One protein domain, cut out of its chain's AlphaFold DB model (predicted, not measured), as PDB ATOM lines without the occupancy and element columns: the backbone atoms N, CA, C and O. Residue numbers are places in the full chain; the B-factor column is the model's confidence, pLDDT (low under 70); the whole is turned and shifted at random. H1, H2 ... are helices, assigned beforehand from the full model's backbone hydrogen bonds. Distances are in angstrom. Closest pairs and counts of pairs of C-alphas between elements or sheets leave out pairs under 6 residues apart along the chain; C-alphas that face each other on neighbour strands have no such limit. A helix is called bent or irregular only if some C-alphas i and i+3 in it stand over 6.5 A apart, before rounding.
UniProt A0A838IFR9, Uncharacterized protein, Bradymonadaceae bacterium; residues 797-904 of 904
ATOM      1  N   SER A 797     283.606  81.226  91.719       96.88
ATOM      2  CA  SER A 797     283.947  82.645  91.894       96.88
ATOM      3  C   SER A 797     283.506  83.133  93.269       96.88
ATOM      4  O   SER A 797     284.295  83.715  94.025       96.88
ATOM      5  N   ALA A 798     282.280  82.772  93.652       97.75
ATOM      6  CA  ALA A 798     281.723  83.025  94.970       97.75
ATOM      7  C   ALA A 798     282.560  82.374  96.076       97.75
ATOM      8  O   ALA A 798     282.849  83.000  97.101       97.75
ATOM      9  N   THR A 799     282.980  81.121  95.865       98.06
ATOM     10  CA  THR A 799     283.825  80.380  96.807       98.06
ATOM     11  C   THR A 799     285.162  81.082  97.018       98.06
ATOM     12  O   THR A 799     285.591  81.241  98.163       98.06
ATOM     13  N   TYR A 800     285.809  81.547  95.947       97.56
ATOM     14  CA  TYR A 800     287.073  82.276  96.036       97.56
ATOM     15  C   TYR A 800     286.935  83.602  96.806       97.56
ATOM     16  O   TYR A 800     287.703  83.854  97.743       97.56
ATOM     17  N   ILE A 801     285.925  84.416  96.474       97.62
ATOM     18  CA  ILE A 801     285.637  85.692  97.154       97.62
ATOM     19  C   ILE A 801     285.375  85.454  98.647       97.62
ATOM     20  O   ILE A 801     285.993  86.089  99.510       97.62
ATOM     21  N   ALA A 802     284.503  84.494  98.971       98.12
ATOM     22  CA  ALA A 802     284.157  84.175 100.350       98.12
ATOM     23  C   ALA A 802     285.350  83.607 101.132       98.12
ATOM     24  O   ALA A 802     285.554  83.974 102.293       98.12
ATOM     25  N   ALA A 803     286.182  82.772 100.503       98.06
ATOM     26  CA  ALA A 803     287.401  82.249 101.108       98.06
ATOM     27  C   ALA A 803     288.355  83.372 101.526       98.06
ATOM     28  O   ALA A 803     288.828  83.374 102.664       98.06
ATOM     29  N   ARG A 804     288.601  84.356 100.652       97.38
ATOM     30  CA  ARG A 804     289.464  85.507 100.964       97.38
ATOM     31  C   ARG A 804     288.936  86.333 102.133       97.38
ATOM     32  O   ARG A 804     289.685  86.623 103.070       97.38
ATOM     33  N   ALA A 805     287.638  86.615 102.145       97.69
ATOM     34  CA  ALA A 805     286.985  87.326 103.242       97.69
ATOM     35  C   ALA A 805     287.094  86.572 104.585       97.69
ATOM     36  O   ALA A 805     287.470  87.143 105.611       97.69
ATOM     37  N   LEU A 806     286.836  85.261 104.584       98.31
ATOM     38  CA  LEU A 806     286.907  84.405 105.778       98.31
ATOM     39  C   LEU A 806     288.339  84.245 106.314       98.31
ATOM     40  O   LEU A 806     288.552  84.170 107.534       98.31
ATOM     41  N   VAL A 807     289.322  84.228 105.415       97.50
ATOM     42  CA  VAL A 807     290.752  84.260 105.739       97.50
ATOM     43  C   VAL A 807     291.126  85.591 106.396       97.50
ATOM     44  O   VAL A 807     291.802  85.574 107.429       97.50
ATOM     45  N   ALA A 808     290.663  86.725 105.856       96.31
ATOM     46  CA  ALA A 808     290.899  88.053 106.430       96.31
ATOM     47  C   ALA A 808     290.323  88.170 107.856       96.31
ATOM     48  O   ALA A 808     291.020  88.628 108.766       96.31
ATOM     49  N   LEU A 809     289.124  87.617 108.089       97.19
ATOM     50  CA  LEU A 809     288.514  87.467 109.423       97.19
ATOM     51  C   LEU A 809     289.242  86.485 110.342       97.19
ATOM     52  O   LEU A 809     289.026  86.461 111.556       97.19
ATOM     53  N   ARG A 810     290.087  85.622 109.773       97.25
ATOM     54  CA  ARG A 810     290.725  84.493 110.458       97.25
ATOM     55  C   ARG A 810     289.707  83.539 111.098       97.25
ATOM     56  O   ARG A 810     290.000  82.960 112.154       97.25
ATOM     57  N   SER A 811     288.553  83.349 110.451       97.94
ATOM     58  CA  SER A 811     287.484  82.442 110.891       97.94
ATOM     59  C   SER A 811     287.976  80.990 110.922       97.94
ATOM     60  O   SER A 811     288.294  80.396 109.895       97.94
ATOM     61  N   THR A 812     288.065  80.390 112.111       97.44
ATOM     62  CA  THR A 812     288.485  78.983 112.255       97.44
ATOM     63  C   THR A 812     287.350  77.991 112.020       97.44
ATOM     64  O   THR A 812     287.610  76.814 111.777       97.44
ATOM     65  N   THR A 813     286.104  78.451 112.131       97.00
ATOM     66  CA  THR A 813     284.879  77.668 111.903       97.00
ATOM     67  C   THR A 813     284.675  77.373 110.419       97.00
ATOM     68  O   THR A 813     284.170  76.302 110.102       97.00
ATOM     69  N   ALA A 814     285.148  78.255 109.530       98.00
ATOM     70  CA  ALA A 814     285.069  78.091 108.079       98.00
ATOM     71  C   ALA A 814     286.085  77.099 107.484       98.00
ATOM     72  O   ALA A 814     285.853  76.551 106.408       98.00
ATOM     73  N   ILE A 815     287.208  76.841 108.169       98.44
ATOM     74  CA  ILE A 815     288.316  76.030 107.629       98.44
ATOM     75  C   ILE A 815     287.863  74.654 107.095       98.44
ATOM     76  O   ILE A 815     288.317  74.280 106.015       98.44
ATOM     77  N   PRO A 816     287.010  73.871 107.791       98.25
ATOM     78  CA  PRO A 816     286.557  72.581 107.271       98.25
ATOM     79  C   PRO A 816     285.812  72.700 105.937       98.25
ATOM     80  O   PRO A 816     286.120  71.948 105.019       98.25
ATOM     81  N   VAL A 817     284.900  73.669 105.820       98.12
ATOM     82  CA  VAL A 817     284.088  73.896 104.615       98.12
ATOM     83  C   VAL A 817     284.966  74.357 103.450       98.12
ATOM     84  O   VAL A 817     284.836  73.855 102.340       98.12
ATOM     85  N   LEU A 818     285.929  75.244 103.713       98.38
ATOM     86  CA  LEU A 818     286.885  75.720 102.710       98.38
ATOM     87  C   LEU A 818     287.810  74.608 102.193       98.38
ATOM     88  O   LEU A 818     288.129  74.567 101.008       98.38
ATOM     89  N   LEU A 819     288.236  73.691 103.066       98.19
ATOM     90  CA  LEU A 819     289.009  72.518 102.649       98.19
ATOM     91  C   LEU A 819     288.172  71.556 101.804       98.19
ATOM     92  O   LEU A 819     288.713  70.942 100.893       98.19
ATOM     93  N   GLU A 820     286.880  71.413 102.096       97.88
ATOM     94  CA  GLU A 820     285.971  70.618 101.265       97.88
ATOM     95  C   GLU A 820     285.739  71.277  99.904       97.88
ATOM     96  O   GLU A 820     285.816  70.588  98.893       97.88
ATOM     97  N   ALA A 821     285.568  72.601  99.862       97.75
ATOM     98  CA  ALA A 821     285.441  73.353  98.618       97.75
ATOM     99  C   ALA A 821     286.708  73.277  97.746       97.75
ATOM    100  O   ALA A 821     286.598  73.142  96.537       97.75
ATOM    101  N   LEU A 822     287.907  73.275  98.346       97.81
ATOM    102  CA  LEU A 822     289.173  73.086  97.621       97.81
ATOM    103  C   LEU A 822     289.324  71.679  97.010       97.81
ATOM    104  O   LEU A 822     290.098  71.492  96.075       97.81
ATOM    105  N   ILE A 823     288.648  70.673  97.566       97.38
ATOM    106  CA  ILE A 823     288.679  69.296  97.048       97.38
ATOM    107  C   ILE A 823     287.616  69.102  95.957       97.38
ATOM    108  O   ILE A 823     287.791  68.266  95.074       97.38
ATOM    109  N   ASP A 824     286.525  69.860  96.026       97.00
ATOM    110  CA  ASP A 824     285.358  69.733  95.163       97.00
ATOM    111  C   ASP A 824     285.553  70.445  93.808       97.00
ATOM    112  O   ASP A 824     285.679  71.676  93.775       97.00
ATOM    113  N   PRO A 825     285.553  69.715  92.673       95.06
ATOM    114  CA  PRO A 825     285.744  70.306  91.354       95.06
ATOM    115  C   PRO A 825     284.748  71.401  90.988       95.06
ATOM    116  O   PRO A 825     285.151  72.362  90.336       95.06
ATOM    117  N   ALA A 826     283.504  71.301  91.458       94.94
ATOM    118  CA  ALA A 826     282.462  72.275  91.148       94.94
ATOM    119  C   ALA A 826     282.649  73.615  91.884       94.94
ATOM    120  O   ALA A 826     282.063  74.619  91.490       94.94
ATOM    121  N   ARG A 827     283.456  73.643  92.956       95.94
ATOM    122  CA  ARG A 827     283.609  74.817  93.838       95.94
ATOM    123  C   ARG A 827     285.020  75.386  93.888       95.94
ATOM    124  O   ARG A 827     285.193  76.547  94.237       95.94
ATOM    125  N   GLN A 828     286.042  74.596  93.566       94.12
ATOM    126  CA  GLN A 828     287.433  75.017  93.771       94.12
ATOM    127  C   GLN A 828     287.907  76.124  92.814       94.12
ATOM    128  O   GLN A 828     288.848  76.840  93.154       94.12
ATOM    129  N   GLY A 829     287.311  76.236  91.618       93.31
ATOM    130  CA  GLY A 829     287.778  77.153  90.574       93.31
ATOM    131  C   GLY A 829     289.265  76.998  90.269       93.31
ATOM    132  O   GLY A 829     289.771  75.885  90.096       93.31
ATOM    133  N   ASN A 830     289.992  78.120  90.260       92.69
ATOM    134  CA  ASN A 830     291.450  78.091  90.224       92.69
ATOM    135  C   ASN A 830     292.007  77.578  91.569       92.69
ATOM    136  O   ASN A 830     292.151  78.314  92.551       92.69
ATOM    137  N   LYS A 831     292.382  76.294  91.577       95.50
ATOM    138  CA  LYS A 831     292.901  75.576  92.752       95.50
ATOM    139  C   LYS A 831     294.107  76.269  93.384       95.50
ATOM    140  O   LYS A 831     294.255  76.225  94.603       95.50
ATOM    141  N   GLN A 832     294.977  76.880  92.576       94.69
ATOM    142  CA  GLN A 832     296.184  77.534  93.077       94.69
ATOM    143  C   GLN A 832     295.850  78.812  93.836       94.69
ATOM    144  O   GLN A 832     296.331  78.993  94.953       94.69
ATOM    145  N   GLN A 833     294.978  79.653  93.276       93.00
ATOM    146  CA  GLN A 833     294.552  80.895  93.918       93.00
ATOM    147  C   GLN A 833     293.783  80.623  95.215       93.00
ATOM    148  O   GLN A 833     294.053  81.252  96.243       93.00
ATOM    149  N   LEU A 834     292.874  79.641  95.210       96.69
ATOM    150  CA  LEU A 834     292.157  79.237  96.420       96.69
ATOM    151  C   LEU A 834     293.122  78.667  97.472       96.69
ATOM    152  O   LEU A 834     293.069  79.052  98.641       96.69
ATOM    153  N   ALA A 835     294.060  77.804  97.072       97.19
ATOM    154  CA  ALA A 835     295.082  77.271  97.968       97.19
ATOM    155  C   ALA A 835     295.985  78.371  98.559       97.19
ATOM    156  O   ALA A 835     296.260  78.373  99.761       97.19
ATOM    157  N   GLN A 836     296.408  79.338  97.746       95.62
ATOM    158  CA  GLN A 836     297.202  80.485  98.179       95.62
ATOM    159  C   GLN A 836     296.433  81.353  99.186       95.62
ATOM    160  O   GLN A 836     296.997  81.748 100.212       95.62
ATOM    161  N   ALA A 837     295.142  81.607  98.945       96.19
ATOM    162  CA  ALA A 837     294.282  82.327  99.879       96.19
ATOM    163  C   ALA A 837     294.185  81.587 101.224       96.19
ATOM    164  O   ALA A 837     294.431  82.177 102.277       96.19
ATOM    165  N   LEU A 838     293.919  80.277 101.204       97.94
ATOM    166  CA  LEU A 838     293.806  79.468 102.422       97.94
ATOM    167  C   LEU A 838     295.123  79.371 103.198       97.94
ATOM    168  O   LEU A 838     295.103  79.383 104.431       97.94
ATOM    169  N   ALA A 839     296.273  79.340 102.520       97.56
ATOM    170  CA  ALA A 839     297.582  79.303 103.171       97.56
ATOM    171  C   ALA A 839     297.820  80.497 104.120       97.56
ATOM    172  O   ALA A 839     298.542  80.358 105.113       97.56
ATOM    173  N   ARG A 840     297.151  81.641 103.898       96.50
ATOM    174  CA  ARG A 840     297.208  82.820 104.784       96.50
ATOM    175  C   ARG A 840     296.629  82.556 106.191       96.50
ATOM    176  O   ARG A 840     296.950  83.299 107.117       96.50
ATOM    177  N   TYR A 841     295.860  81.477 106.417       97.62
ATOM    178  CA  TYR A 841     295.482  81.030 107.775       97.62
ATOM    179  C   TYR A 841     296.682  80.581 108.630       97.62
ATOM    180  O   TYR A 841     296.583  80.538 109.866       97.62
ATOM    181  N   GLY A 842     297.802  80.213 107.999       96.38
ATOM    182  CA  GLY A 842     299.022  79.775 108.668       96.38
ATOM    183  C   GLY A 842     298.805  78.560 109.577       96.38
ATOM    184  O   GLY A 842     298.217  77.552 109.192       96.38
ATOM    185  N   GLU A 843     299.269  78.644 110.826       96.31
ATOM    186  CA  GLU A 843     299.234  77.529 111.785       96.31
ATOM    187  C   GLU A 843     297.828  76.981 112.070       96.31
ATOM    188  O   GLU A 843     297.667  75.782 112.315       96.31
ATOM    189  N   ARG A 844     296.795  77.828 111.996       97.50
ATOM    190  CA  ARG A 844     295.407  77.427 112.279       97.50
ATOM    191  C   ARG A 844     294.895  76.368 111.297       97.50
ATOM    192  O   ARG A 844     294.033  75.568 111.659       97.50
ATOM    193  N   LEU A 845     295.464  76.328 110.092       97.62
ATOM    194  CA  LEU A 845     295.105  75.388 109.034       97.62
ATOM    195  C   LEU A 845     295.688  73.982 109.248       97.62
ATOM    196  O   LEU A 845     295.139  73.006 108.741       97.62
ATOM    197  N   MET A 846     296.758  73.842 110.041       97.50
ATOM    198  CA  MET A 846     297.552  72.608 110.119       97.50
ATOM    199  C   MET A 846     296.763  71.387 110.593       97.50
ATOM    200  O   MET A 846     296.829  70.316 109.981       97.50
ATOM    201  N   ALA A 847     296.018  71.519 111.693       97.75
ATOM    202  CA  ALA A 847     295.291  70.390 112.271       97.75
ATOM    203  C   ALA A 847     294.089  69.940 111.407       97.75
ATOM    204  O   ALA A 847     293.891  68.728 111.262       97.75
ATOM    205  N   PRO A 848     293.272  70.842 110.826       98.12
ATOM    206  CA  PRO A 848     292.275  70.485 109.812       98.12
ATOM    207  C   PRO A 848     292.879  69.882 108.534       98.12
ATOM    208  O   PRO A 848     292.470  68.791 108.145       98.12
ATOM    209  N   LEU A 849     293.906  70.509 107.952       97.81
ATOM    210  CA  LEU A 849     294.560  70.041 106.721       97.81
ATOM    211  C   LEU A 849     295.159  68.641 106.888       97.81
ATOM    212  O   LEU A 849     294.957  67.758 106.061       97.81
ATOM    213  N   THR A 850     295.810  68.387 108.025       98.06
ATOM    214  CA  THR A 850     296.329  67.059 108.377       98.06
ATOM    215  C   THR A 850     295.232  65.989 108.410       98.06
ATOM    216  O   THR A 850     295.470  64.838 108.038       98.06
ATOM    217  N   ARG A 851     294.030  66.338 108.888       98.12
ATOM    218  CA  ARG A 851     292.885  65.418 108.901       98.12
ATOM    219  C   ARG A 851     292.349  65.183 107.488       98.12
ATOM    220  O   ARG A 851     292.123  64.023 107.157       98.12
ATOM    221  N   ALA A 852     292.231  66.232 106.673       97.44
ATOM    222  CA  ALA A 852     291.812  66.135 105.273       97.44
ATOM    223  C   ALA A 852     292.765  65.245 104.454       97.44
ATOM    224  O   ALA A 852     292.332  64.260 103.870       97.44
ATOM    225  N   ILE A 853     294.085  65.461 104.541       97.44
ATOM    226  CA  ILE A 853     295.085  64.632 103.839       97.44
ATOM    227  C   ILE A 853     295.002  63.155 104.256       97.44
ATOM    228  O   ILE A 853     295.172  62.260 103.434       97.44
ATOM    229  N   LYS A 854     294.748  62.870 105.539       97.62
ATOM    230  CA  LYS A 854     294.588  61.486 106.020       97.62
ATOM    231  C   LYS A 854     293.305  60.829 105.512       97.62
ATOM    232  O   LYS A 854     293.312  59.613 105.343       97.62
ATOM    233  N   ARG A 855     292.230  61.604 105.336       97.31
ATOM    234  CA  ARG A 855     290.928  61.139 104.839       97.31
ATOM    235  C   ARG A 855     290.984  60.870 103.336       97.31
ATOM    236  O   ARG A 855     290.639  59.774 102.915       97.31
ATOM    237  N   ASP A 856     291.510  61.831 102.582       94.12
ATOM    238  CA  ASP A 856     291.427  61.881 101.116       94.12
ATOM    239  C   ASP A 856     292.752  61.464 100.441       94.12
ATOM    240  O   ASP A 856     292.973  61.685  99.258       94.12
ATOM    241  N   ASN A 857     293.665  60.868 101.220       91.81
ATOM    242  CA  ASN A 857     294.979  60.366 100.803       91.81
ATOM    243  C   ASN A 857     295.893  61.400 100.106       91.81
ATOM    244  O   ASN A 857     296.833  61.019  99.415       91.81
ATOM    245  N   GLY A 858     295.657  62.695 100.343       85.75
ATOM    246  CA  GLY A 858     296.483  63.786  99.826       85.75
ATOM    247  C   GLY A 858     296.294  64.051  98.336       85.75
ATOM    248  O   GLY A 858     297.283  64.061  97.618       85.75
ATOM    249  N   GLY A 859     295.055  64.269  97.887       93.19
ATOM    250  CA  GLY A 859     294.786  64.716  96.516       93.19
ATOM    251  C   GLY A 859     295.523  66.011  96.144       93.19
ATOM    252  O   GLY A 859     295.911  66.791  97.020       93.19
ATOM    253  N   ASP A 860     295.691  66.241  94.841       95.62
ATOM    254  CA  ASP A 860     296.556  67.293  94.288       95.62
ATOM    255  C   ASP A 860     296.264  68.689  94.849       95.62
ATOM    256  O   ASP A 860     297.195  69.397  95.233       95.62
ATOM    257  N   SER A 861     294.990  69.065  95.023       96.62
ATOM    258  CA  SER A 861     294.613  70.368  95.595       96.62
ATOM    259  C   SER A 861     295.161  70.572  97.018       96.62
ATOM    260  O   SER A 861     295.613  71.661  97.374       96.62
ATOM    261  N   LEU A 862     295.193  69.516  97.842       97.81
ATOM    262  CA  LEU A 862     295.745  69.573  99.203       97.81
ATOM    263  C   LEU A 862     297.278  69.629  99.204       97.81
ATOM    264  O   LEU A 862     297.869  70.208 100.118       97.81
ATOM    265  N   ILE A 863     297.923  69.031  98.199       97.62
ATOM    266  CA  ILE A 863     299.376  69.110  98.005       97.62
ATOM    267  C   ILE A 863     299.767  70.532  97.590       97.62
ATOM    268  O   ILE A 863     300.675  71.099  98.195       97.62
ATOM    269  N   ILE A 864     299.040  71.142  96.650       96.56
ATOM    270  CA  ILE A 864     299.236  72.544  96.246       96.56
ATOM    271  C   ILE A 864     299.098  73.472  97.464       96.56
ATOM    272  O   ILE A 864     299.955  74.325  97.708       96.56
ATOM    273  N   LEU A 865     298.080  73.256  98.303       97.81
ATOM    274  CA  LEU A 865     297.913  73.999  99.554       97.81
ATOM    275  C   LEU A 865     299.086  73.819 100.526       97.81
ATOM    276  O   LEU A 865     299.505  74.789 101.155       97.81
ATOM    277  N   LEU A 866     299.657  72.617 100.642       97.75
ATOM    278  CA  LEU A 866     300.868  72.400 101.441       97.75
ATOM    279  C   LEU A 866     302.073  73.174 100.896       97.75
ATOM    280  O   LEU A 866     302.858  73.697 101.687       97.75
ATOM    281  N   THR A 867     302.213  73.258  99.572       97.06
ATOM    282  CA  THR A 867     303.265  74.037  98.905       97.06
ATOM    283  C   THR A 867     303.134  75.520  99.259       97.06
ATOM    284  O   THR A 867     304.100  76.123  99.729       97.06
ATOM    285  N   TYR A 868     301.943  76.114  99.141       96.81
ATOM    286  CA  TYR A 868     301.719  77.513  99.540       96.81
ATOM    287  C   TYR A 868     301.857  77.736 101.053       96.81
ATOM    288  O   TYR A 868     302.389  78.760 101.489       96.81
ATOM    289  N   LEU A 869     301.453  76.766 101.876       97.12
ATOM    290  CA  LEU A 869     301.607  76.844 103.328       97.12
ATOM    291  C   LEU A 869     303.077  76.785 103.769       97.12
ATOM    292  O   LEU A 869     303.427  77.424 104.757       97.12
ATOM    293  N   GLU A 870     303.951  76.084 103.037       97.25
ATOM    294  CA  GLU A 870     305.405  76.128 103.259       97.25
ATOM    295  C   GLU A 870     305.981  77.518 102.979       97.25
ATOM    296  O   GLU A 870     306.822  77.989 103.741       97.25
ATOM    297  N   HIS A 871     305.510  78.201 101.931       93.12
ATOM    298  CA  HIS A 871     305.924  79.578 101.645       93.12
ATOM    299  C   HIS A 871     305.466  80.541 102.749       93.12
ATOM    300  O   HIS A 871     306.246  81.377 103.204       93.12
ATOM    301  N   ALA A 872     304.226  80.393 103.229       92.81
ATOM    302  CA  ALA A 872     303.695  81.199 104.330       92.81
ATOM    303  C   ALA A 872     304.348  80.865 105.688       92.81
ATOM    304  O   ALA A 872     304.508  81.741 106.541       92.81
ATOM    305  N   ARG A 873     304.730  79.600 105.904       95.06
ATOM    306  CA  ARG A 873     305.377  79.091 107.121       95.06
ATOM    307  C   ARG A 873     306.485  78.088 106.757       95.06
ATOM    308  O   ARG A 873     306.230  76.875 106.732       95.06
ATOM    309  N   PRO A 874     307.727  78.565 106.569       95.62
ATOM    310  CA  PRO A 874     308.864  77.697 106.281       95.62
ATOM    311  C   PRO A 874     309.078  76.643 107.373       95.62
ATOM    312  O   PRO A 874     309.064  76.950 108.567       95.62
ATOM    313  N   GLY A 875     309.301  75.392 106.968       96.00
ATOM    314  CA  GLY A 875     309.507  74.248 107.859       96.00
ATOM    315  C   GLY A 875     308.300  73.318 108.012       96.00
ATOM    316  O   GLY A 875     308.477  72.201 108.510       96.00
ATOM    317  N   THR A 876     307.118  73.706 107.531       97.19
ATOM    318  CA  THR A 876     305.878  72.910 107.564       97.19
ATOM    319  C   THR A 876     306.060  71.521 106.934       97.19
ATOM    320  O   THR A 876     305.749  70.499 107.553       97.19
ATOM    321  N   LEU A 877     306.657  71.438 105.742       97.25
ATOM    322  CA  LEU A 877     306.935  70.171 105.053       97.25
ATOM    323  C   LEU A 877     307.952  69.315 105.817       97.25
ATOM    324  O   LEU A 877     307.892  68.083 105.796       97.25
ATOM    325  N   THR A 878     308.899  69.945 106.515       97.00
ATOM    326  CA  THR A 878     309.886  69.229 107.337       97.00
ATOM    327  C   THR A 878     309.232  68.596 108.558       97.00
ATOM    328  O   THR A 878     309.528  67.437 108.863       97.00
ATOM    329  N   GLU A 879     308.318  69.305 109.218       97.31
ATOM    330  CA  GLU A 879     307.522  68.769 110.325       97.31
ATOM    331  C   GLU A 879     306.660  67.584 109.863       97.31
ATOM    332  O   GLU A 879     306.760  66.493 110.432       97.31
ATOM    333  N   LEU A 880     305.906  67.748 108.770       96.62
ATOM    334  CA  LEU A 880     305.030  66.700 108.229       96.62
ATOM    335  C   LEU A 880     305.799  65.476 107.707       96.62
ATOM    336  O   LEU A 880     305.341  64.344 107.871       96.62
ATOM    337  N   SER A 881     307.008  65.659 107.164       96.81
ATOM    338  CA  SER A 881     307.864  64.545 106.718       96.81
ATOM    339  C   SER A 881     308.311  63.609 107.853       96.81
ATOM    340  O   SER A 881     308.714  62.470 107.601       96.81
ATOM    341  N   ARG A 882     308.225  64.066 109.111       97.50
ATOM    342  CA  ARG A 882     308.544  63.284 110.315       97.50
ATOM    343  C   ARG A 882     307.306  62.666 110.973       97.50
ATOM    344  O   ARG A 882     307.459  61.938 111.957       97.50
ATOM    345  N   ASP A 883     306.102  62.928 110.460       97.81
ATOM    346  CA  ASP A 883     304.868  62.369 111.013       97.81
ATOM    347  C   ASP A 883     304.827  60.837 110.848       97.81
ATOM    348  O   ASP A 883     305.372  60.256 109.908       97.81
ATOM    349  N   ARG A 884     304.172  60.140 111.781       97.19
ATOM    350  CA  ARG A 884     304.046  58.672 111.734       97.19
ATOM    351  C   ARG A 884     303.119  58.204 110.607       97.19
ATOM    352  O   ARG A 884     303.231  57.065 110.151       97.19
ATOM    353  N   SER A 885     302.207  59.060 110.159       97.50
ATOM    354  CA  SER A 885     301.246  58.784 109.098       97.50
ATOM    355  C   SER A 885     301.933  58.698 107.733       97.50
ATOM    356  O   SER A 885     302.686  59.585 107.342       97.50
ATOM    357  N   LYS A 886     301.682  57.614 106.990       97.12
ATOM    358  CA  LYS A 886     302.229  57.440 105.636       97.12
ATOM    359  C   LYS A 886     301.675  58.484 104.639       97.12
ATOM    360  O   LYS A 886     302.517  59.086 103.980       97.12
ATOM    361  N   PRO A 887     300.354  58.766 104.568       97.25
ATOM    362  CA  PRO A 887     299.809  59.786 103.660       97.25
ATOM    363  C   PRO A 887     300.425  61.177 103.840       97.25
ATOM    364  O   PRO A 887     300.798  61.809 102.863       97.25
ATOM    365  N   LEU A 888     300.626  61.632 105.085       97.38
ATOM    366  CA  LEU A 888     301.239  62.944 105.342       97.38
ATOM    367  C   LEU A 888     302.687  63.030 104.859       97.38
ATOM    368  O   LEU A 888     303.082  64.029 104.265       97.38
ATOM    369  N   ARG A 889     303.483  61.988 105.128       97.75
ATOM    370  CA  ARG A 889     304.878  61.943 104.676       97.75
ATOM    371  C   ARG A 889     304.973  61.956 103.158       97.75
ATOM    372  O   ARG A 889     305.894  62.562 102.623       97.75
ATOM    373  N   GLU A 890     304.036  61.288 102.496       97.38
ATOM    374  CA  GLU A 890     303.973  61.236 101.044       97.38
ATOM    375  C   GLU A 890     303.551  62.579 100.448       97.38
ATOM    376  O   GLU A 890     304.285  63.121  99.628       97.38
ATOM    377  N   ALA A 891     302.466  63.180 100.939       97.00
ATOM    378  CA  ALA A 891     302.027  64.509 100.512       97.00
ATOM    379  C   ALA A 891     303.134  65.564 100.707       97.00
ATOM    380  O   ALA A 891     303.419  66.341  99.801       97.00
ATOM    381  N   ALA A 892     303.842  65.535 101.845       97.50
ATOM    382  CA  ALA A 892     304.965  66.437 102.097       97.50
ATOM    383  C   ALA A 892     306.159  66.203 101.152       97.50
ATOM    384  O   ALA A 892     306.884  67.141 100.820       97.50
ATOM    385  N   ARG A 893     306.386  64.954 100.721       97.62
ATOM    386  CA  ARG A 893     307.425  64.596  99.745       97.62
ATOM    387  C   ARG A 893     307.074  65.113  98.351       97.62
ATOM    388  O   ARG A 893     307.948  65.680  97.699       97.62
ATOM    389  N   VAL A 894     305.823  64.946  97.922       96.31
ATOM    390  CA  VAL A 894     305.341  65.430  96.620       96.31
ATOM    391  C   VAL A 894     305.346  66.959  96.581       96.31
ATOM    392  O   VAL A 894     305.981  67.523  95.697       96.31
ATOM    393  N   ALA A 895     304.791  67.628  97.598       96.31
ATOM    394  CA  ALA A 895     304.818  69.091  97.707       96.31
ATOM    395  C   ALA A 895     306.252  69.647  97.665       96.31
ATOM    396  O   ALA A 895     306.542  70.600  96.951       96.31
ATOM    397  N   ARG A 896     307.205  69.005  98.360       96.38
ATOM    398  CA  ARG A 896     308.624  69.400  98.299       96.38
ATOM    399  C   ARG A 896     309.224  69.233  96.901       96.38
ATOM    400  O   ARG A 896     310.115  69.995  96.548       96.38
ATOM    401  N   THR A 897     308.777  68.233  96.147       95.25
ATOM    402  CA  THR A 897     309.240  68.005  94.772       95.25
ATOM    403  C   THR A 897     308.711  69.098  93.844       95.25
ATOM    404  O   THR A 897     309.481  69.604  93.043       95.25
ATOM    405  N   GLN A 898     307.457  69.531  94.026       92.75
ATOM    406  CA  GLN A 898     306.871  70.668  93.297       92.75
ATOM    407  C   GLN A 898     307.524  72.015  93.658       92.75
ATOM    408  O   GLN A 898     307.600  72.907  92.825       92.75
ATOM    409  N   LEU A 899     308.006  72.168  94.897       90.44
ATOM    410  CA  LEU A 899     308.641  73.402  95.382       90.44
ATOM    411  C   LEU A 899     310.096  73.545  94.914       90.44
ATOM    412  O   LEU A 899     310.648  74.643  94.938       90.44
ATOM    413  N   GLN A 900     310.748  72.447  94.517       87.12
ATOM    414  CA  GLN A 900     312.065  72.545  93.902       87.12
ATOM    415  C   GLN A 900     311.880  73.175  92.521       87.12
ATOM    416  O   GLN A 900     311.219  72.556  91.688       87.12
ATOM    417  N   PRO A 901     312.442  74.375  92.262       60.47
ATOM    418  CA  PRO A 901     312.436  74.916  90.913       60.47
ATOM    419  C   PRO A 901     313.034  73.833  90.024       60.47
ATOM    420  O   PRO A 901     314.085  73.288  90.380       60.47
ATOM    421  N   HIS A 902     312.338  73.461  88.947       46.50
ATOM    422  CA  HIS A 902     312.870  72.530  87.960       46.50
ATOM    423  C   HIS A 902     314.241  73.063  87.551       46.50
ATOM    424  O   HIS A 902     314.340  74.065  86.849       46.50
ATOM    425  N   GLY A 903     315.290  72.466  88.116       36.69
ATOM    426  CA  GLY A 903     316.658  72.905  87.928       36.69
ATOM    427  C   GLY A 903     317.060  72.561  86.509       36.69
ATOM    428  O   GLY A 903     317.571  71.467  86.282       36.69
ATOM    429  N   ASN A 904     316.776  73.487  85.598       33.53
ATOM    430  CA  ASN A 904     317.389  73.603  84.286       33.53
ATOM    431  C   ASN A 904     318.485  74.662  84.349       33.53
ATOM    432  O   ASN A 904     318.193  75.788  84.817       33.53
TER     433      ASN A 904
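Overview. This is residues 797 to 904 of the 904 residues of an uncharacterized protein of Bradymonadaceae bacterium (UniProt A0A838IFR9). Helix H6 runs through the middle of a helical body, with a triangle of three helices, H1, H2 and H4, on one side of it and the crossing pair H7 and H8 on the other. H5 folds back along H6 and bridges from H2 to H8, while the very short H3 sits by H1 and H2 and a tail, residues 900 to 904, follows H8. The printed part has 108 residues with eight named helices, H1 to H8 in order, and no named strand; its class is all helix. It is compact, with a radius of gyration of the C-alphas of 13.1 A and spans of 35 by 34 by 24 A.

Along the chain. The longest helices by residues, 14 each, are H5, residues 842 to 855 and 20.7 A from first to last C-alpha, and H8, residues 886 to 899 and 20.0 A. H5 is irregular: C-alphas 844 and 847 are 7.0 A apart. H6 is residues 860 to 872, 18.6 A, and H7 is residues 876 to 881. H1, residues 797 to 808, measures 17.0 A and begins at C-alpha 797 (283.947, 82.645, 91.894). H2 is residues 815 to 823, H3 residues 825 to 828 and H4 residues 831 to 839. H8 ends at C-alpha 899 (308.641, 73.402, 95.382).

Arrangement. H6 is the hub, touching five helices. It touches H4 at a steep tilt of 43 degrees, the same way; the closest C-alphas, of Ala 835 and Leu 865, are 4.6 A apart. With residues 863 to 867 alone it touches H8, at a steep tilt of 66 degrees; the closest C-alphas, of Thr 867 and Ala 895, are 5.3 A apart. H5 and H6 form a helical hairpin at a shallow tilt of 22 degrees, opposite ways, closest at the C-alphas of Gly 842 and Ala 872, 6.5 A. H6 touches H7, closest at the C-alphas of Glu 870 and Thr 876, 5.4 A. H2 and H6 touch only at their ends, closest at the C-alphas of Ile 823 and Ser 861, 6.2 A. H1 touches H4 at a shallow tilt of 16 degrees, closest at the C-alphas of Arg 804 and Ala 837, 5.9 A. H1 and H8 are apart. Every O i to N i+4 pair is within hydrogen-bond range in H1, H2, H4, H6, H7 and H8; in H5 7 of 10 are, and H3 is too short for such a pair.

Size, cuts and confidence. The two C-alphas farthest apart, of Thr 813 and Asn 904, are 42.9 A apart. The printed part has no cut and no long link. Mean pLDDT of the printed part is 94.6; residues 901 to 904 are under 70.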